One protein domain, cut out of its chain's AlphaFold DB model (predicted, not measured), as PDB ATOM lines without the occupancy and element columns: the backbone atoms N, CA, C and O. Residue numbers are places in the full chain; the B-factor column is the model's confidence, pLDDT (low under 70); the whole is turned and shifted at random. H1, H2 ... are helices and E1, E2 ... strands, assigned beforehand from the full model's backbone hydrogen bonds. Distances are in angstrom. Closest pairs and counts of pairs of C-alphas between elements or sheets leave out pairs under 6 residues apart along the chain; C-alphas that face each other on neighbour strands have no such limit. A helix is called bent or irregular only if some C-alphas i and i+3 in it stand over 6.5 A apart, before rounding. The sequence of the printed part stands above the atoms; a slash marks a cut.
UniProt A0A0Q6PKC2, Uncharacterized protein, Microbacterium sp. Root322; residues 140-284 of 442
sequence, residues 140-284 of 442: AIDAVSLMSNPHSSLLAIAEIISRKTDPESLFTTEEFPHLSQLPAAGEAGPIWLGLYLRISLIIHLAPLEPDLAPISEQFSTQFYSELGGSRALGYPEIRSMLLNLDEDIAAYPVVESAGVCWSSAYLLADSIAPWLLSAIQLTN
ATOM      1  N   ALA A 140     -26.287  19.890   7.654       92.25
ATOM      2  CA  ALA A 140     -26.349  20.781   6.499       92.25
ATOM      3  C   ALA A 140     -24.993  21.427   6.194       92.25
ATOM      4  O   ALA A 140     -24.631  21.538   5.022       92.25
ATOM      5  N   ILE A 141     -24.223  21.788   7.226       93.44
ATOM      6  CA  ILE A 141     -22.898  22.399   7.063       93.44
ATOM      7  C   ILE A 141     -21.939  21.465   6.313       93.44
ATOM      8  O   ILE A 141     -21.402  21.848   5.277       93.44
ATOM      9  N   ASP A 142     -21.841  20.200   6.726       97.19
ATOM     10  CA  ASP A 142     -21.033  19.187   6.045       97.19
ATOM     11  C   ASP A 142     -21.489  18.962   4.600       97.19
ATOM     12  O   ASP A 142     -20.663  18.811   3.700       97.19
ATOM     13  N   ALA A 143     -22.802  18.954   4.346       96.06
ATOM     14  CA  ALA A 143     -23.336  18.802   2.996       96.06
ATOM     15  C   ALA A 143     -22.923  19.965   2.079       96.06
ATOM     16  O   ALA A 143     -22.499  19.729   0.946       96.06
ATOM     17  N   VAL A 144     -23.006  21.206   2.568       95.56
ATOM     18  CA  VAL A 144     -22.562  22.403   1.835       95.56
ATOM     19  C   VAL A 144     -21.062  22.331   1.557       95.56
ATOM     20  O   VAL A 144     -20.647  22.492   0.405       95.56
ATOM     21  N   SER A 145     -20.257  22.012   2.571       97.31
ATOM     22  CA  SER A 145     -18.805  21.882   2.448       97.31
ATOM     23  C   SER A 145     -18.406  20.795   1.448       97.31
ATOM     24  O   SER A 145     -17.594  21.044   0.555       97.31
ATOM     25  N   LEU A 146     -19.050  19.620   1.491       97.88
ATOM     26  CA  LEU A 146     -18.822  18.536   0.527       97.88
ATOM     27  C   LEU A 146     -19.081  18.995  -0.914       97.88
ATOM     28  O   LEU A 146     -18.352  18.600  -1.832       97.88
ATOM     29  N   MET A 147     -20.113  19.820  -1.104       95.94
ATOM     30  CA  MET A 147     -20.550  20.312  -2.406       95.94
ATOM     31  C   MET A 147     -19.758  21.512  -2.929       95.94
ATOM     32  O   MET A 147     -19.838  21.796  -4.125       95.94
ATOM     33  N   SER A 148     -18.947  22.166  -2.094       96.62
ATOM     34  CA  SER A 148     -18.047  23.243  -2.526       96.62
ATOM     35  C   SER A 148     -16.984  22.742  -3.519       96.62
ATOM     36  O   SER A 148     -16.660  23.421  -4.496       96.62
ATOM     37  N   ASN A 149     -16.487  21.515  -3.320       95.75
ATOM     38  CA  ASN A 149     -15.561  20.834  -4.219       95.75
ATOM     39  C   ASN A 149     -15.809  19.311  -4.226       95.75
ATOM     40  O   ASN A 149     -15.058  18.543  -3.614       95.75
ATOM     41  N   PRO A 150     -16.829  18.833  -4.966       96.00
ATOM     42  CA  PRO A 150     -17.270  17.442  -4.894       96.00
ATOM     43  C   PRO A 150     -16.204  16.440  -5.355       96.00
ATOM     44  O   PRO A 150     -16.193  15.304  -4.891       96.00
ATOM     45  N   HIS A 151     -15.277  16.834  -6.237       96.38
ATOM     46  CA  HIS A 151     -14.197  15.948  -6.679       96.38
ATOM     47  C   HIS A 151     -13.173  15.708  -5.568       96.38
ATOM     48  O   HIS A 151     -12.808  14.559  -5.322       96.38
ATOM     49  N   SER A 152     -12.731  16.766  -4.880       96.25
ATOM     50  CA  SER A 152     -11.824  16.627  -3.736       96.25
ATOM     51  C   SER A 152     -12.486  15.863  -2.591       96.25
ATOM     52  O   SER A 152     -11.881  14.934  -2.058       96.25
ATOM     53  N   SER A 153     -13.750  16.169  -2.289       97.25
ATOM     54  CA  SER A 153     -14.552  15.441  -1.301       97.25
ATOM     55  C   SER A 153     -14.654  13.949  -1.627       97.25
ATOM     56  O   SER A 153     -14.453  13.102  -0.756       97.25
ATOM     57  N   LEU A 154     -14.905  13.600  -2.896       96.62
ATOM     58  CA  LEU A 154     -14.965  12.205  -3.333       96.62
ATOM     59  C   LEU A 154     -13.635  11.479  -3.110       96.62
ATOM     60  O   LEU A 154     -13.643  10.331  -2.669       96.62
ATOM     61  N   LEU A 155     -12.504  12.128  -3.406       95.31
ATOM     62  CA  LEU A 155     -11.172  11.554  -3.197       95.31
ATOM     63  C   LEU A 155     -10.870  11.339  -1.709       95.31
ATOM     64  O   LEU A 155     -10.376  10.270  -1.357       95.31
ATOM     65  N   ALA A 156     -11.217  12.297  -0.847       96.62
ATOM     66  CA  ALA A 156     -11.067  12.163   0.603       96.62
ATOM     67  C   ALA A 156     -11.902  10.994   1.150       96.62
ATOM     68  O   ALA A 156     -11.386  10.128   1.853       96.62
ATOM     69  N   ILE A 157     -13.172  10.887   0.745       96.88
ATOM     70  CA  ILE A 157     -14.033   9.759   1.136       96.88
ATOM     71  C   ILE A 157     -13.478   8.440   0.596       96.88
ATOM     72  O   ILE A 157     -13.459   7.438   1.313       96.88
ATOM     73  N   ALA A 158     -13.006   8.425  -0.655       94.69
ATOM     74  CA  ALA A 158     -12.364   7.250  -1.223       94.69
ATOM     75  C   ALA A 158     -11.189   6.827  -0.346       94.69
ATOM     76  O   ALA A 158     -11.101   5.650  -0.018       94.69
ATOM     77  N   GLU A 159     -10.335   7.760   0.072       93.81
ATOM     78  CA  GLU A 159      -9.198   7.506   0.951       93.81
ATOM     79  C   GLU A 159      -9.620   6.944   2.317       93.81
ATOM     80  O   GLU A 159      -9.075   5.921   2.725       93.81
ATOM     81  N   ILE A 160     -10.655   7.484   2.964       94.88
ATOM     82  CA  ILE A 160     -11.197   6.937   4.224       94.88
ATOM     83  C   ILE A 160     -11.657   5.489   4.044       94.88
ATOM     84  O   ILE A 160     -11.270   4.592   4.798       94.88
ATOM     85  N   ILE A 161     -12.463   5.218   3.014       92.88
ATOM     86  CA  ILE A 161     -12.984   3.867   2.771       92.88
ATOM     87  C   ILE A 161     -11.834   2.904   2.460       92.88
ATOM     88  O   ILE A 161     -11.824   1.769   2.957       92.88
ATOM     89  N   SER A 162     -10.906   3.377   1.628       90.44
ATOM     90  CA  SER A 162      -9.849   2.617   0.974       90.44
ATOM     91  C   SER A 162      -8.660   2.339   1.856       90.44
ATOM     92  O   SER A 162      -8.111   1.270   1.676       90.44
ATOM     93  N   ARG A 163      -8.265   3.278   2.725       88.00
ATOM     94  CA  ARG A 163      -7.043   3.277   3.553       88.00
ATOM     95  C   ARG A 163      -7.306   3.361   5.054       88.00
ATOM     96  O   ARG A 163      -6.382   3.501   5.846       88.00
ATOM     97  N   LYS A 164      -8.582   3.383   5.443       91.06
ATOM     98  CA  LYS A 164      -8.996   3.604   6.835       91.06
ATOM     99  C   LYS A 164      -8.351   4.846   7.451       91.06
ATOM    100  O   LYS A 164      -8.144   4.890   8.660       91.06
ATOM    101  N   THR A 165      -8.047   5.833   6.604       92.56
ATOM    102  CA  THR A 165      -7.477   7.108   7.022       92.56
ATOM    103  C   THR A 165      -8.431   7.767   7.997       92.56
ATOM    104  O   THR A 165      -9.646   7.753   7.787       92.56
ATOM    105  N   ASP A 166      -7.861   8.311   9.064       95.00
ATOM    106  CA  ASP A 166      -8.607   9.013  10.093       95.00
ATOM    107  C   ASP A 166      -9.351  10.215   9.484       95.00
ATOM    108  O   ASP A 166      -8.690  11.081   8.896       95.00
ATOM    109  N   PRO A 167     -10.693  10.281   9.561       96.44
ATOM    110  CA  PRO A 167     -11.459  11.333   8.903       96.44
ATOM    111  C   PRO A 167     -11.087  12.739   9.371       96.44
ATOM    112  O   PRO A 167     -11.054  13.635   8.536       96.44
ATOM    113  N   GLU A 168     -10.688  12.925  10.633       94.81
ATOM    114  CA  GLU A 168     -10.220  14.218  11.165       94.81
ATOM    115  C   GLU A 168      -8.984  14.765  10.417       94.81
ATOM    116  O   GLU A 168      -8.787  15.973  10.307       94.81
ATOM    117  N   SER A 169      -8.166  13.888   9.822       96.00
ATOM    118  CA  SER A 169      -6.997  14.298   9.025       96.00
ATOM    119  C   SER A 169      -7.337  14.790   7.612       96.00
ATOM    120  O   SER A 169      -6.491  15.392   6.948       96.00
ATOM    121  N   LEU A 170      -8.557  14.517   7.144       96.56
ATOM    122  CA  LEU A 170      -9.041  14.850   5.800       96.56
ATOM    123  C   LEU A 170     -10.181  15.873   5.823       96.56
ATOM    124  O   LEU A 170     -10.369  16.599   4.850       96.56
ATOM    125  N   PHE A 171     -10.922  15.919   6.925       96.31
ATOM    126  CA  PHE A 171     -12.076  16.767   7.162       96.31
ATOM    127  C   PHE A 171     -11.867  17.517   8.475       96.31
ATOM    128  O   PHE A 171     -11.918  16.923   9.551       96.31
ATOM    129  N   THR A 172     -11.606  18.822   8.389       94.75
ATOM    130  CA  THR A 172     -11.403  19.655   9.580       94.75
ATOM    131  C   THR A 172     -12.721  19.823  10.330       94.75
ATOM    132  O   THR A 172     -13.776  19.953   9.716       94.75
ATOM    133  N   THR A 173     -12.682  19.872  11.661       92.81
ATOM    134  CA  THR A 173     -13.893  20.053  12.486       92.81
ATOM    135  C   THR A 173     -14.596  21.391  12.238       92.81
ATOM    136  O   THR A 173     -15.791  21.510  12.470       92.81
ATOM    137  N   GLU A 174     -13.870  22.397  11.750       91.44
ATOM    138  CA  GLU A 174     -14.424  23.710  11.403       91.44
ATOM    139  C   GLU A 174     -15.309  23.649  10.149       91.44
ATOM    140  O   GLU A 174     -16.355  24.290  10.099       91.44
ATOM    141  N   GLU A 175     -14.899  22.877   9.139       94.31
ATOM    142  CA  GLU A 175     -15.604  22.782   7.855       94.31
ATOM    143  C   GLU A 175     -16.577  21.588   7.808       94.31
ATOM    144  O   GLU A 175     -17.598  21.639   7.118       94.31
ATOM    145  N   PHE A 176     -16.271  20.529   8.558       96.94
ATOM    146  CA  PHE A 176     -16.982  19.250   8.589       96.94
ATOM    147  C   PHE A 176     -17.178  18.741  10.030       96.94
ATOM    148  O   PHE A 176     -16.668  17.670  10.390       96.94
ATOM    149  N   PRO A 177     -17.888  19.495  10.887       95.44
ATOM    150  CA  PRO A 177     -18.051  19.175  12.305       95.44
ATOM    151  C   PRO A 177     -18.657  17.795  12.581       95.44
ATOM    152  O   PRO A 177     -18.426  17.246  13.657       95.44
ATOM    153  N   HIS A 178     -19.416  17.216  11.645       96.88
ATOM    154  CA  HIS A 178     -20.056  15.913  11.841       96.88
ATOM    155  C   HIS A 178     -19.235  14.760  11.247       96.88
ATOM    156  O   HIS A 178     -19.015  13.740  11.903       96.88
ATOM    157  N   LEU A 179     -18.747  14.904  10.015       97.75
ATOM    158  CA  LEU A 179     -17.975  13.889   9.301       97.75
ATOM    159  C   LEU A 179     -16.589  13.683   9.911       97.75
ATOM    160  O   LEU A 179     -16.120  12.544   9.918       97.75
ATOM    161  N   SER A 180     -15.964  14.726  10.474       97.00
ATOM    162  CA  SER A 180     -14.678  14.586  11.176       97.00
ATOM    163  C   SER A 180     -14.784  13.673  12.404       97.00
ATOM    164  O   SER A 180     -13.787  13.109  12.837       97.00
ATOM    165  N   GLN A 181     -15.989  13.522  12.967       96.38
ATOM    166  CA  GLN A 181     -16.257  12.720  14.164       96.38
ATOM    167  C   GLN A 181     -16.598  11.260  13.857       96.38
ATOM    168  O   GLN A 181     -16.660  10.427  14.763       96.38
ATOM    169  N   LEU A 182     -16.859  10.918  12.595       97.25
ATOM    170  CA  LEU A 182     -17.178   9.546  12.228       97.25
ATOM    171  C   LEU A 182     -15.897   8.704  12.170       97.25
ATOM    172  O   LEU A 182     -14.915   9.129  11.571       97.25
ATOM    173  N   PRO A 183     -15.884   7.471  12.705       96.75
ATOM    174  CA  PRO A 183     -14.744   6.581  12.525       96.75
ATOM    175  C   PRO A 183     -14.599   6.143  11.056       96.75
ATOM    176  O   PRO A 183     -15.576   6.009  10.319       96.75
ATOM    177  N   ALA A 184     -13.380   5.814  10.619       94.88
ATOM    178  CA  ALA A 184     -13.131   5.307   9.257       94.88
ATOM    179  C   ALA A 184     -13.713   3.897   8.984       94.88
ATOM    180  O   ALA A 184     -13.758   3.414   7.844       94.88
ATOM    181  N   ALA A 185     -14.103   3.181  10.040       92.56
ATOM    182  CA  ALA A 185     -14.532   1.787  10.006       92.56
ATOM    183  C   ALA A 185     -15.700   1.524  10.976       92.56
ATOM    184  O   ALA A 185     -16.192   2.429  11.645       92.56
ATOM    185  N   GLY A 186     -16.152   0.269  11.047       93.56
ATOM    186  CA  GLY A 186     -17.263  -0.130  11.913       93.56
ATOM    187  C   GLY A 186     -18.611   0.374  11.395       93.56
ATOM    188  O   GLY A 186     -18.879   0.303  10.193       93.56
ATOM    189  N   GLU A 187     -19.449   0.880  12.301       94.31
ATOM    190  CA  GLU A 187     -20.815   1.340  12.003       94.31
ATOM    191  C   GLU A 187     -20.860   2.527  11.021       94.31
ATOM    192  O   GLU A 187     -21.842   2.679  10.302       94.31
ATOM    193  N   ALA A 188     -19.780   3.310  10.898       96.12
ATOM    194  CA  ALA A 188     -19.682   4.405   9.927       96.12
ATOM    195  C   ALA A 188     -19.339   3.948   8.495       96.12
ATOM    196  O   ALA A 188     -19.478   4.715   7.543       96.12
ATOM    197  N   GLY A 189     -18.911   2.696   8.293       93.88
ATOM    198  CA  GLY A 189     -18.529   2.184   6.970       93.88
ATOM    199  C   GLY A 189     -19.621   2.338   5.893       93.88
ATOM    200  O   GLY A 189     -19.319   2.825   4.800       93.88
ATOM    201  N   PRO A 190     -20.884   1.958   6.169       93.69
ATOM    202  CA  PRO A 190     -22.009   2.201   5.263       93.69
ATOM    203  C   PRO A 190     -22.279   3.686   4.979       93.69
ATOM    204  O   PRO A 190     -22.677   4.013   3.862       93.69
ATOM    205  N   ILE A 191     -22.022   4.579   5.943       96.38
ATOM    206  CA  ILE A 191     -22.180   6.031   5.773       96.38
ATOM    207  C   ILE A 191     -21.161   6.540   4.748       96.38
ATOM    208  O   ILE A 191     -21.528   7.143   3.742       96.38
ATOM    209  N   TRP A 192     -19.881   6.209   4.909       96.56
ATOM    210  CA  TRP A 192     -18.869   6.609   3.929       96.56
ATOM    211  C   TRP A 192     -19.180   6.091   2.524       96.56
ATOM    212  O   TRP A 192     -19.071   6.825   1.542       96.56
ATOM    213  N   LEU A 193     -19.643   4.842   2.425       93.88
ATOM    214  CA  LEU A 193     -20.029   4.249   1.150       93.88
ATOM    215  C   LEU A 193     -21.212   4.978   0.492       93.88
ATOM    216  O   LEU A 193     -21.202   5.194  -0.721       93.88
ATOM    217  N   GLY A 194     -22.219   5.358   1.282       94.56
ATOM    218  CA  GLY A 194     -23.375   6.105   0.797       94.56
ATOM    219  C   GLY A 194     -22.998   7.498   0.298       94.56
ATOM    220  O   GLY A 194     -23.414   7.875  -0.797       94.56
ATOM    221  N   LEU A 195     -22.137   8.218   1.029       96.62
ATOM    222  CA  LEU A 195     -21.603   9.512   0.588       96.62
ATOM    223  C   LEU A 195     -20.814   9.380  -0.713       96.62
ATOM    224  O   LEU A 195     -21.058  10.130  -1.659       96.62
ATOM    225  N   TYR A 196     -19.917   8.393  -0.792       95.75
ATOM    226  CA  TYR A 196     -19.124   8.134  -1.990       95.75
ATOM    227  C   TYR A 196     -20.010   7.919  -3.221       95.75
ATOM    228  O   TYR A 196     -19.765   8.493  -4.287       95.75
ATOM    229  N   LEU A 197     -21.060   7.105  -3.080       94.50
ATOM    230  CA  LEU A 197     -21.980   6.810  -4.172       94.50
ATOM    231  C   LEU A 197     -22.789   8.044  -4.592       94.50
ATOM    232  O   LEU A 197     -22.896   8.313  -5.789       94.50
ATOM    233  N   ARG A 198     -23.315   8.811  -3.627       95.00
ATOM    234  CA  ARG A 198     -24.061  10.052  -3.896       95.00
ATOM    235  C   ARG A 198     -23.198  11.067  -4.631       95.00
ATOM    236  O   ARG A 198     -23.597  11.524  -5.696       95.00
ATOM    237  N   ILE A 199     -21.997  11.353  -4.135       96.56
ATOM    238  CA  ILE A 199     -21.093  12.332  -4.757       96.56
ATOM    239  C   ILE A 199     -20.626  11.854  -6.138       96.56
ATOM    240  O   ILE A 199     -20.611  12.642  -7.084       96.56
ATOM    241  N   SER A 200     -20.335  10.557  -6.304       95.38
ATOM    242  CA  SER A 200     -20.011   9.982  -7.620       95.38
ATOM    243  C   SER A 200     -21.136  10.213  -8.634       95.38
ATOM    244  O   SER A 200     -20.878  10.588  -9.780       95.38
ATOM    245  N   LEU A 201     -22.390   9.996  -8.226       94.31
ATOM    246  CA  LEU A 201     -23.552  10.224  -9.084       94.31
ATOM    247  C   LEU A 201     -23.799  11.707  -9.347       94.31
ATOM    248  O   LEU A 201     -24.106  12.058 -10.481       94.31
ATOM    249  N   ILE A 202     -23.624  12.575  -8.351       95.69
ATOM    250  CA  ILE A 202     -23.726  14.028  -8.524       95.69
ATOM    251  C   ILE A 202     -22.748  14.492  -9.607       95.69
ATOM    252  O   ILE A 202     -23.163  15.147 -10.557       95.69
ATOM    253  N   ILE A 203     -21.477  14.083  -9.534       95.62
ATOM    254  CA  ILE A 203     -20.468  14.405 -10.556       95.62
ATOM    255  C   ILE A 203     -20.873  13.850 -11.928       95.62
ATOM    256  O   ILE A 203     -20.737  14.533 -12.942       95.62
ATOM    257  N   HIS A 204     -21.393  12.621 -11.974       93.50
ATOM    258  CA  HIS A 204     -21.825  11.989 -13.218       93.50
ATOM    259  C   HIS A 204     -23.026  12.687 -13.870       93.50
ATOM    260  O   HIS A 204     -23.087  12.785 -15.097       93.50
ATOM    261  N   LEU A 205     -23.977  13.158 -13.063       92.94
ATOM    262  CA  LEU A 205     -25.208  13.798 -13.519       92.94
ATOM    263  C   LEU A 205     -25.059  15.311 -13.712       92.94
ATOM    264  O   LEU A 205     -25.853  15.886 -14.449       92.94
ATOM    265  N   ALA A 206     -24.042  15.955 -13.130       93.00
ATOM    266  CA  ALA A 206     -23.828  17.401 -13.223       93.00
ATOM    267  C   ALA A 206     -23.833  17.956 -14.666       93.00
ATOM    268  O   ALA A 206     -24.457  18.993 -14.887       93.00
ATOM    269  N   PRO A 207     -23.248  17.288 -15.684       92.12
ATOM    270  CA  PRO A 207     -23.321  17.758 -17.073       92.12
ATOM    271  C   PRO A 207     -24.732  17.746 -17.683       92.12
ATOM    272  O   PRO A 207     -24.916  18.236 -18.796       92.12
ATOM    273  N   LEU A 208     -25.699  17.120 -17.010       86.12
ATOM    274  CA  LEU A 208     -27.095  17.026 -17.429       86.12
ATOM    275  C   LEU A 208     -27.988  18.033 -16.695       86.12
ATOM    276  O   LEU A 208     -29.165  18.121 -17.019       86.12
ATOM    277  N   GLU A 209     -27.467  18.805 -15.738       83.19
ATOM    278  CA  GLU A 209     -28.238  19.859 -15.078       83.19
ATOM    279  C   GLU A 209     -28.727  20.924 -16.088       83.19
ATOM    280  O   GLU A 209     -28.021  21.237 -17.052       83.19
ATOM    281  N   PRO A 210     -29.925  21.515 -15.886       78.81
ATOM    282  CA  PRO A 210     -30.828  21.323 -14.749       78.81
ATOM    283  C   PRO A 210     -31.780  20.115 -14.877       78.81
ATOM    284  O   PRO A 210     -32.841  20.091 -14.249       78.81
ATOM    285  N   ASP A 211     -31.534  19.177 -15.800       81.19
ATOM    286  CA  ASP A 211     -32.487  18.117 -16.159       81.19
ATOM    287  C   ASP A 211     -32.503  16.967 -15.162       81.19
ATOM    288  O   ASP A 211     -31.477  16.533 -14.642       81.19
ATOM    289  N   LEU A 212     -33.707  16.421 -14.957       89.94
ATOM    290  CA  LEU A 212     -33.815  15.058 -14.472       89.94
ATOM    291  C   LEU A 212     -33.181  14.124 -15.496       89.94
ATOM    292  O   LEU A 212     -33.457  14.197 -16.699       89.94
ATOM    293  N   ALA A 213     -32.391  13.194 -14.991       90.88
ATOM    294  CA  ALA A 213     -31.682  12.227 -15.790       90.88
ATOM    295  C   ALA A 213     -31.991  10.800 -15.320       90.88
ATOM    296  O   ALA A 213     -32.144  10.546 -14.121       90.88
ATOM    297  N   PRO A 214     -32.060   9.845 -16.262       91.25
ATOM    298  CA  PRO A 214     -32.064   8.435 -15.916       91.25
ATOM    299  C   PRO A 214     -30.707   8.059 -15.310       91.25
ATOM    300  O   PRO A 214     -29.653   8.371 -15.873       91.25
ATOM    301  N   ILE A 215     -30.715   7.318 -14.211       90.50
ATOM    302  CA  ILE A 215     -29.507   6.674 -13.709       90.50
ATOM    303  C   ILE A 215     -29.264   5.436 -14.574       90.50
ATOM    304  O   ILE A 215     -30.081   4.518 -14.623       90.50
ATOM    305  N   SER A 216     -28.159   5.441 -15.320       86.44
ATOM    306  CA  SER A 216     -27.827   4.372 -16.265       86.44
ATOM    307  C   SER A 216     -27.569   3.047 -15.543       86.44
ATOM    308  O   SER A 216     -26.757   3.005 -14.625       86.44
ATOM    309  N   GLU A 217     -28.136   1.940 -16.029       86.00
ATOM    310  CA  GLU A 217     -27.778   0.584 -15.562       86.00
ATOM    311  C   GLU A 217     -26.297   0.244 -15.786       86.00
ATOM    312  O   GLU A 217     -25.742  -0.643 -15.145       86.00
ATOM    313  N   GLN A 218     -25.649   0.962 -16.707       86.69
ATOM    314  CA  GLN A 218     -24.223   0.831 -17.006       86.69
ATOM    315  C   GLN A 218     -23.351   1.735 -16.135       86.69
ATOM    316  O   GLN A 218     -22.130   1.707 -16.280       86.69
ATOM    317  N   PHE A 219     -23.949   2.583 -15.293       87.75
ATOM    318  CA  PHE A 219     -23.171   3.379 -14.362       87.75
ATOM    319  C   PHE A 219     -22.434   2.445 -13.406       87.75
ATOM    320  O   PHE A 219     -23.023   1.549 -12.796       87.75
ATOM    321  N   SER A 220     -21.144   2.702 -13.256       88.69
ATOM    322  CA  SER A 220     -20.346   2.133 -12.193       88.69
ATOM    323  C   SER A 220     -19.334   3.158 -11.703       88.69
ATOM    324  O   SER A 220     -18.852   4.006 -12.456       88.69
ATOM    325  N   THR A 221     -19.017   3.072 -10.421       90.44
ATOM    326  CA  THR A 221     -17.907   3.788  -9.795       90.44
ATOM    327  C   THR A 221     -17.066   2.779  -9.028       90.44
ATOM    328  O   THR A 221     -17.578   1.754  -8.577       90.44
ATOM    329  N   GLN A 222     -15.765   3.018  -8.909       89.00
ATOM    330  CA  GLN A 222     -14.859   2.087  -8.247       89.00
ATOM    331  C   GLN A 222     -13.846   2.819  -7.378       89.00
ATOM    332  O   GLN A 222     -13.359   3.882  -7.750       89.00
ATOM    333  N   PHE A 223     -13.491   2.199  -6.258       85.12
ATOM    334  CA  PHE A 223     -12.392   2.617  -5.394       85.12
ATOM    335  C   PHE A 223     -11.543   1.399  -5.001       85.12
ATOM    336  O   PHE A 223     -11.963   0.246  -5.156       85.12
ATOM    337  N   TYR A 224     -10.324   1.641  -4.523       79.88
ATOM    338  CA  TYR A 224      -9.336   0.596  -4.246       79.88
ATOM    339  C   TYR A 224      -9.230   0.320  -2.750       79.88
ATOM    340  O   TYR A 224      -8.844   1.199  -2.008       79.88
ATOM    341  N   SER A 225      -9.498  -0.895  -2.286       69.25
ATOM    342  CA  SER A 225      -9.287  -1.265  -0.877       69.25
ATOM    343  C   SER A 225      -7.809  -1.505  -0.532       69.25
ATOM    344  O   SER A 225      -7.026  -1.910  -1.395       69.25
ATOM    345  N   GLU A 226      -7.449  -1.360   0.750       61.31
ATOM    346  CA  GLU A 226      -6.107  -1.664   1.298       61.31
ATOM    347  C   GLU A 226      -5.611  -3.068   0.970       61.31
ATOM    348  O   GLU A 226      -4.417  -3.286   0.788       61.31
ATOM    349  N   LEU A 227      -6.529  -4.030   0.864       63.75
ATOM    350  CA  LEU A 227      -6.215  -5.429   0.574       63.75
ATOM    351  C   LEU A 227      -5.845  -5.659  -0.905       63.75
ATOM    352  O   LEU A 227      -5.760  -6.801  -1.349       63.75
ATOM    353  N   GLY A 228      -5.662  -4.590  -1.688       62.34
ATOM    354  CA  GLY A 228      -5.324  -4.645  -3.110       62.34
ATOM    355  C   GLY A 228      -6.499  -5.017  -4.018       62.34
ATOM    356  O   GLY A 228      -6.314  -5.184  -5.222       62.34
ATOM    357  N   GLY A 229      -7.711  -5.144  -3.467       70.44
ATOM    358  CA  GLY A 229      -8.934  -5.397  -4.228       70.44
ATOM    359  C   GLY A 229      -9.638  -4.099  -4.616       70.44
ATOM    360  O   GLY A 229      -9.747  -3.191  -3.797       70.44
ATOM    361  N   SER A 230     -10.164  -3.997  -5.835       81.69
ATOM    362  CA  SER A 230     -11.083  -2.918  -6.214       81.69
ATOM    363  C   SER A 230     -12.511  -3.271  -5.807       81.69
ATOM    364  O   SER A 230     -12.974  -4.375  -6.106       81.69
ATOM    365  N   ARG A 231     -13.238  -2.335  -5.195       85.94
ATOM    366  CA  ARG A 231     -14.686  -2.456  -5.010       85.94
ATOM    367  C   ARG A 231     -15.383  -1.584  -6.044       85.94
ATOM    368  O   ARG A 231     -15.209  -0.370  -6.046       85.94
ATOM    369  N   ALA A 232     -16.151  -2.223  -6.919       87.44
ATOM    370  CA  ALA A 232     -17.042  -1.541  -7.846       87.44
ATOM    371  C   ALA A 232     -18.434  -1.436  -7.216       87.44
ATOM    372  O   ALA A 232     -18.919  -2.397  -6.622       87.44
ATOM    373  N   LEU A 233     -19.053  -0.269  -7.346       88.75
ATOM    374  CA  LEU A 233     -20.460  -0.030  -7.057       88.75
ATOM    375  C   LEU A 233     -21.158   0.188  -8.390       88.75
ATOM    376  O   LEU A 233     -20.719   1.024  -9.185       88.75
ATOM    377  N   GLY A 234     -22.210  -0.577  -8.643       86.38
ATOM    378  CA  GLY A 234     -22.997  -0.497  -9.861       86.38
ATOM    379  C   GLY A 234     -24.459  -0.182  -9.577       86.38
ATOM    380  O   GLY A 234     -24.844   0.306  -8.514       86.38
ATOM    381  N   TYR A 235     -25.295  -0.485 -10.565       85.56
ATOM    382  CA  TYR A 235     -26.737  -0.277 -10.489       85.56
ATOM    383  C   TYR A 235     -27.444  -1.006  -9.323       85.56
ATOM    384  O   TYR A 235     -28.344  -0.409  -8.730       85.56
ATOM    385  N   PRO A 236     -27.067  -2.242  -8.929       87.62
ATOM    386  CA  PRO A 236     -27.670  -2.895  -7.766       87.62
ATOM    387  C   PRO A 236     -27.444  -2.119  -6.465       87.62
ATOM    388  O   PRO A 236     -28.391  -1.915  -5.704       87.62
ATOM    389  N   GLU A 237     -26.221  -1.630  -6.233       87.00
ATOM    390  CA  GLU A 237     -25.899  -0.831  -5.049       87.00
ATOM    391  C   GLU A 237     -26.677   0.486  -5.049       87.00
ATOM    392  O   GLU A 237     -27.270   0.831  -4.031       87.00
ATOM    393  N   ILE A 238     -26.770   1.162  -6.200       80.19
ATOM    394  CA  ILE A 238     -27.610   2.359  -6.390       80.19
ATOM    395  C   ILE A 238     -29.041   2.088  -5.963       80.19
ATOM    396  O   ILE A 238     -29.580   2.837  -5.151       80.19
ATOM    397  N   ARG A 239     -29.655   1.015  -6.474       84.44
ATOM    398  CA  ARG A 239     -31.024   0.669  -6.093       84.44
ATOM    399  C   ARG A 239     -31.118   0.424  -4.591       84.44
ATOM    400  O   ARG A 239     -31.952   1.037  -3.950       84.44
ATOM    401  N   SER A 240     -30.242  -0.389  -4.008       85.81
ATOM    402  CA  SER A 240     -30.330  -0.707  -2.573       85.81
ATOM    403  C   SER A 240     -30.051   0.472  -1.632       85.81
ATOM    404  O   SER A 240     -30.584   0.499  -0.530       85.81
ATOM    405  N   MET A 241     -29.199   1.421  -2.034       85.19
ATOM    406  CA  MET A 241     -28.717   2.492  -1.153       85.19
ATOM    407  C   MET A 241     -29.417   3.829  -1.391       85.19
ATOM    408  O   MET A 241     -29.381   4.687  -0.513       85.19
ATOM    409  N   LEU A 242     -30.008   4.035  -2.572       84.75
ATOM    410  CA  LEU A 242     -30.616   5.308  -2.966       84.75
ATOM    411  C   LEU A 242     -32.116   5.202  -3.254       84.75
ATOM    412  O   LEU A 242     -32.791   6.227  -3.189       84.75
ATOM    413  N   LEU A 243     -32.651   4.003  -3.519       83.25
ATOM    414  CA  LEU A 243     -34.093   3.751  -3.471       83.25
ATOM    415  C   LEU A 243     -34.438   3.133  -2.116       83.25
ATOM    416  O   LEU A 243     -34.266   1.935  -1.910       83.25
ATOM    417  N   ASN A 244     -34.978   3.942  -1.211       81.44
ATOM    418  CA  ASN A 244     -35.637   3.427  -0.018       81.44
ATOM    419  C   ASN A 244     -37.086   3.927   0.005       81.44
ATOM    420  O   ASN A 244     -37.328   5.133  -0.056       81.44
ATOM    421  N   LEU A 245     -38.039   2.993  -0.064       70.56
ATOM    422  CA  LEU A 245     -39.476   3.282  -0.166       70.56
ATOM    423  C   LEU A 245     -40.105   3.599   1.193       70.56
ATOM    424  O   LEU A 245     -41.100   4.316   1.225       70.56
ATOM    425  N   ASP A 246     -39.495   3.122   2.276       74.00
ATOM    426  CA  ASP A 246     -40.015   3.267   3.639       74.00
ATOM    427  C   ASP A 246     -39.454   4.505   4.359       74.00
ATOM    428  O   ASP A 246     -39.898   4.855   5.451       74.00
ATOM    429  N   GLU A 247     -38.483   5.176   3.740       79.94
ATOM    430  CA  GLU A 247     -37.784   6.331   4.294       79.94
ATOM    431  C   GLU A 247     -38.208   7.643   3.626       79.94
ATOM    432  O   GLU A 247     -38.790   7.676   2.535       79.94
ATOM    433  N   ASP A 248     -37.857   8.753   4.271       83.44
ATOM    434  CA  ASP A 248     -38.148  10.098   3.788       83.44
ATOM    435  C   ASP A 248     -37.563  10.353   2.388       83.44
ATOM    436  O   ASP A 248     -36.368  10.179   2.118       83.44
ATOM    437  N   ILE A 249     -38.420  10.837   1.492       86.69
ATOM    438  CA  ILE A 249     -38.073  11.162   0.112       86.69
ATOM    439  C   ILE A 249     -36.970  12.228   0.003       86.69
ATOM    440  O   ILE A 249     -36.217  12.224  -0.968       86.69
ATOM    441  N   ALA A 250     -36.825  13.112   0.999       87.81
ATOM    442  CA  ALA A 250     -35.746  14.092   1.081       87.81
ATOM    443  C   ALA A 250     -34.368  13.426   1.206       87.81
ATOM    444  O   ALA A 250     -33.411  13.890   0.594       87.81
ATOM    445  N   ALA A 251     -34.264  12.316   1.943       89.75
ATOM    446  CA  ALA A 251     -33.031  11.537   2.066       89.75
ATOM    447  C   ALA A 251     -32.797  10.604   0.857       89.75
ATOM    448  O   ALA A 251     -31.659  10.236   0.545       89.75
ATOM    449  N   TYR A 252     -33.858  10.229   0.140       91.38
ATOM    450  CA  TYR A 252     -33.810   9.264  -0.964       91.38
ATOM    451  C   TYR A 252     -34.551   9.783  -2.210       91.38
ATOM    452  O   TYR A 252     -35.570   9.213  -2.603       91.38
ATOM    453  N   PRO A 253     -34.051  10.842  -2.879       90.12
ATOM    454  CA  PRO A 253     -34.744  11.519  -3.979       90.12
ATOM    455  C   PRO A 253     -34.537  10.800  -5.321       90.12
ATOM    456  O   PRO A 253     -34.181  11.403  -6.341       90.12
ATOM    457  N   VAL A 254     -34.695   9.480  -5.315       91.38
ATOM    458  CA  VAL A 254     -34.652   8.645  -6.510       91.38
ATOM    459  C   VAL A 254     -36.025   8.014  -6.675       91.38
ATOM    460  O   VAL A 254     -36.562   7.400  -5.756       91.38
ATOM    461  N   VAL A 255     -36.600   8.178  -7.860       90.62
ATOM    462  CA  VAL A 255     -37.892   7.588  -8.217       90.62
ATOM    463  C   VAL A 255     -37.657   6.518  -9.264       90.62
ATOM    464  O   VAL A 255     -36.975   6.758 -10.260       90.62
ATOM    465  N   GLU A 256     -38.237   5.342  -9.061       88.31
ATOM    466  CA  GLU A 256     -38.336   4.334 -10.107       88.31
ATOM    467  C   GLU A 256     -39.644   4.534 -10.874       88.31
ATOM    468  O   GLU A 256     -40.701   4.665 -10.270       88.31
ATOM    469  N   SER A 257     -39.564   4.583 -12.201       85.62
ATOM    470  CA  SER A 257     -40.738   4.651 -13.073       85.62
ATOM    471  C   SER A 257     -40.448   3.899 -14.363       85.62
ATOM    472  O   SER A 257     -39.391   4.085 -14.982       85.62
ATOM    473  N   ALA A 258     -41.359   2.994 -14.729       82.81
ATOM    474  CA  ALA A 258     -41.189   2.050 -15.835       82.81
ATOM    475  C   ALA A 258     -39.842   1.284 -15.798       82.81
ATOM    476  O   ALA A 258     -39.209   1.065 -16.834       82.81
ATOM    477  N   GLY A 259     -39.382   0.906 -14.599       82.12
ATOM    478  CA  GLY A 259     -38.131   0.165 -14.374       82.12
ATOM    479  C   GLY A 259     -36.844   0.995 -14.470       82.12
ATOM    480  O   GLY A 259     -35.747   0.442 -14.393       82.12
ATOM    481  N   VAL A 260     -36.950   2.318 -14.636       87.00
ATOM    482  CA  VAL A 260     -35.804   3.233 -14.721       87.00
ATOM    483  C   VAL A 260     -35.753   4.109 -13.476       87.00
ATOM    484  O   VAL A 260     -36.764   4.689 -13.089       87.00
ATOM    485  N   CYS A 261     -34.571   4.235 -12.871       91.12
ATOM    486  CA  CYS A 261     -34.332   5.161 -11.765       91.12
ATOM    487  C   CYS A 261     -34.085   6.581 -12.291       91.12
ATOM    488  O   CYS A 261     -33.272   6.770 -13.196       91.12
ATOM    489  N   TRP A 262     -34.733   7.574 -11.693       92.25
ATOM    490  CA  TRP A 262     -34.645   8.984 -12.068       92.25
ATOM    491  C   TRP A 262     -34.204   9.835 -10.886       92.25
ATOM    492  O   TRP A 262     -34.696   9.653  -9.772       92.25
ATOM    493  N   SER A 263     -33.300  10.778 -11.142       94.31
ATOM    494  CA  SER A 263     -32.910  11.831 -10.198       94.31
ATOM    495  C   SER A 263     -32.206  12.975 -10.943       94.31
ATOM    496  O   SER A 263     -32.193  13.006 -12.174       94.31
ATOM    497  N   SER A 264     -31.615  13.913 -10.212       93.44
ATOM    498  CA  SER A 264     -30.731  14.960 -10.735       93.44
ATOM    499  C   SER A 264     -29.533  15.152  -9.808       93.44
ATOM    500  O   SER A 264     -29.535  14.668  -8.674       93.44
ATOM    501  N   ALA A 265     -28.502  15.856 -10.275       94.12
ATOM    502  CA  ALA A 265     -27.364  16.189  -9.426       94.12
ATOM    503  C   ALA A 265     -27.800  17.106  -8.273       94.12
ATOM    504  O   ALA A 265     -27.370  16.901  -7.142       94.12
ATOM    505  N   TYR A 266     -28.708  18.053  -8.532       92.75
ATOM    506  CA  TYR A 266     -29.266  18.927  -7.499       92.75
ATOM    507  C   TYR A 266     -30.026  18.159  -6.419       92.75
ATOM    508  O   TYR A 266     -29.764  18.358  -5.241       92.75
ATOM    509  N   LEU A 267     -30.949  17.268  -6.798       93.44
ATOM    510  CA  LEU A 267     -31.733  16.514  -5.821       93.44
ATOM    511  C   LEU A 267     -30.832  15.611  -4.973       93.44
ATOM    512  O   LEU A 267     -30.987  15.542  -3.758       93.44
ATOM    513  N   LEU A 268     -29.849  14.957  -5.596       94.44
ATOM    514  CA  LEU A 268     -28.869  14.158  -4.864       94.44
ATOM    515  C   LEU A 268     -28.027  15.012  -3.907       94.44
ATOM    516  O   LEU A 268     -27.781  14.559  -2.791       94.44
ATOM    517  N   ALA A 269     -27.625  16.223  -4.300       93.88
ATOM    518  CA  ALA A 269     -26.928  17.156  -3.416       93.88
ATOM    519  C   ALA A 269     -27.817  17.590  -2.236       93.88
ATOM    520  O   ALA A 269     -27.394  17.483  -1.088       93.88
ATOM    521  N   ASP A 270     -29.072  17.963  -2.506       90.81
ATOM    522  CA  ASP A 270     -30.080  18.321  -1.493       90.81
ATOM    523  C   ASP A 270     -30.345  17.181  -0.498       90.81
ATOM    524  O   ASP A 270     -30.672  17.415   0.663       90.81
ATOM    525  N   SER A 271     -30.158  15.929  -0.928       93.00
ATOM    526  CA  SER A 271     -30.356  14.765  -0.064       93.00
ATOM    527  C   SER A 271     -29.229  14.473   0.912       93.00
ATOM    528  O   SER A 271     -29.443  13.678   1.824       93.00
ATOM    529  N   ILE A 272     -28.036  15.060   0.746       95.25
ATOM    530  CA  ILE A 272     -26.864  14.691   1.557       95.25
ATOM    531  C   ILE A 272     -27.130  14.954   3.038       95.25
ATOM    532  O   ILE A 272     -26.959  14.042   3.843       95.25
ATOM    533  N   ALA A 273     -27.595  16.153   3.395       93.25
ATOM    534  CA  ALA A 273     -27.872  16.519   4.782       93.25
ATOM    535  C   ALA A 273     -28.936  15.616   5.447       93.25
ATOM    536  O   ALA A 273     -28.600  14.962   6.444       93.25
ATOM    537  N   PRO A 274     -30.175  15.487   4.914       90.56
ATOM    538  CA  PRO A 274     -31.204  14.646   5.532       90.56
ATOM    539  C   PRO A 274     -30.804  13.170   5.578       90.56
ATOM    540  O   PRO A 274     -31.046  12.497   6.582       90.56
ATOM    541  N   TRP A 275     -30.145  12.665   4.532       93.50
ATOM    542  CA  TRP A 275     -29.675  11.284   4.509       93.50
ATOM    543  C   TRP A 275     -28.560  11.036   5.527       93.50
ATOM    544  O   TRP A 275     -28.621  10.039   6.239       93.50
ATOM    545  N   LEU A 276     -27.568  11.925   5.631       95.06
ATOM    546  CA  LEU A 276     -26.452  11.769   6.566       95.06
ATOM    547  C   LEU A 276     -26.953  11.760   8.012       95.06
ATOM    548  O   LEU A 276     -26.572  10.887   8.790       95.06
ATOM    549  N   LEU A 277     -27.868  12.675   8.347       92.38
ATOM    550  CA  LEU A 277     -28.483  12.731   9.671       92.38
ATOM    551  C   LEU A 277     -29.247  11.441   9.989       92.38
ATOM    552  O   LEU A 277     -29.041  10.852  11.048       92.38
ATOM    553  N   SER A 278     -30.084  10.975   9.056       90.25
ATOM    554  CA  SER A 278     -30.826   9.721   9.205       90.25
ATOM    555  C   SER A 278     -29.891   8.517   9.338       90.25
ATOM    556  O   SER A 278     -30.121   7.647  10.174       90.25
ATOM    557  N   ALA A 279     -28.818   8.463   8.547       92.81
ATOM    558  CA  ALA A 279     -27.874   7.354   8.557       92.81
ATOM    559  C   ALA A 279     -27.099   7.279   9.879       92.81
ATOM    560  O   ALA A 279     -26.948   6.190  10.427       92.81
ATOM    561  N   ILE A 280     -26.668   8.418  10.433       94.31
ATOM    562  CA  ILE A 280     -26.004   8.471  11.745       94.31
ATOM    563  C   ILE A 280     -26.950   8.001  12.858       94.31
ATOM    564  O   ILE A 280     -26.524   7.302  13.776       94.31
ATOM    565  N   GLN A 281     -28.240   8.323  12.779       88.38
ATOM    566  CA  GLN A 281     -29.213   7.939  13.807       88.38
ATOM    567  C   GLN A 281     -29.500   6.447  13.901       88.38
ATOM    568  O   GLN A 281     -29.911   5.974  14.958       88.38
ATOM    569  N   LEU A 282     -29.269   5.707  12.819       89.38
ATOM    570  CA  LEU A 282     -29.375   4.251  12.813       89.38
ATOM    571  C   LEU A 282     -28.148   3.567  13.446       89.38
ATOM    572  O   LEU A 282     -28.069   2.340  13.459       89.38
ATOM    573  N   THR A 283     -27.194   4.345  13.968       93.00
ATOM    574  CA  THR A 283     -25.957   3.871  14.600       93.00
ATOM    575  C   THR A 283     -25.846   4.350  16.047       93.00
ATOM    576  O   THR A 283     -26.584   5.230  16.495       93.00
ATOM    577  N   ASN A 284     -24.858   3.831  16.775       94.44
ATOM    578  CA  ASN A 284     -24.517   4.306  18.117       94.44
ATOM    579  C   ASN A 284     -23.642   5.577  18.104       94.44
ATOM    580  O   ASN A 284     -23.195   6.028  19.154       94.44
TER     581      ASN A 284
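AT A GLANCE: This is residues 140 to 284 of the 442 residues of an uncharacterized protein of Microbacterium sp. Root322 (UniProt A0A0Q6PKC2). The long helix H3 runs through the middle of the domain, with H2 folded back along one side of it and the successive helices H5 and H6 packed along another. The hairpin of E1 and E2 packs on H2 and H3 through E1, while the hairpin of E3 and E4 lies at one end of the longest axis and the link of residues 164 to 185 at the other. The printed part has 145 residues with six named helices and four named strands, in the order H1 H2 H3 E1 E2 H4 E3 E4 H5 H6, and is mostly helix. Both two-stranded sheets are antiparallel. The whole is compact, with a radius of gyration of the C-alphas of 14.5 A and spans of 43 by 34 by 29 A.

HOW THE PARTS SIT: E1, residues 221 to 224, and E2, residues 230 to 233, form an antiparallel hairpin, with N 221 and O 233 2.9 A apart and N 233 and O 221 2.8 A apart, within hydrogen-bond range. The closest C-alphas of E1 and H2, residues 150 to 163, are those of Tyr 224 and Ser 162, 5.6 A apart. H2 and the hub H3, residues 186 to 208, form a helical hairpin and touch, closest at the C-alphas of Leu 154 and Tyr 196, 6.0 A, at a shallow tilt of 31 degrees, opposite ways. With residues 198 to 206 alone H3 touches H5, residues 265 to 270, closest at the C-alphas of Ile 202 and Ala 265, 4.3 A. With residues 188 to 198 alone it touches H6, residues 272 to 281, at a shallow tilt of 13 degrees, opposite ways; the C-alphas of Ile 191 and Ala 279 are the closest, 6.5 A apart. H1, residues 140 to 148, and H6 touch only at their ends, closest at the C-alphas of Ala 140 and Ala 273, 4.8 A. H4, residues 235 to 242, is close to H3 but not clearly touching, with the C-alphas of Gly 194 and Met 241 the closest, 6.7 A apart. E3, residues 255 to 257, and E4, residues 260 to 263, form an antiparallel hairpin, with N 262 and O 255 2.8 A apart, within hydrogen-bond range; both strands are apart from H3. In H1, H2, H4, H5 and H6 every O i to N i+4 pair is within hydrogen-bond range, in H3 15 of 19.

IN THESE COORDINATES: H1 begins at C-alpha 140, (-26.349, 20.781, 6.499), and H6 ends at C-alpha 281, (-29.213, 7.939, 13.807). H3 is 35.4 A long from C-alpha 186 at (-17.263, -0.130, 11.913) to C-alpha 208, and irregular: C-alphas 204 and 207 are 7.1 A apart. H2 is 19.4 A long, H6 14.2 A and H1 12.5 A.

THE WHOLE: The two C-alphas farthest apart are those of Ser 169 and Ala 258, 44.0 A. The printed part has no cut. The links H2 to H3, H3 to E1 and H4 to E3 are long; in the second, residues 213 to 214 pair antiparallel with residues 262 to 263 of E4. Mean pLDDT of the printed part is 90.5; residues 225 to 228 are under 70.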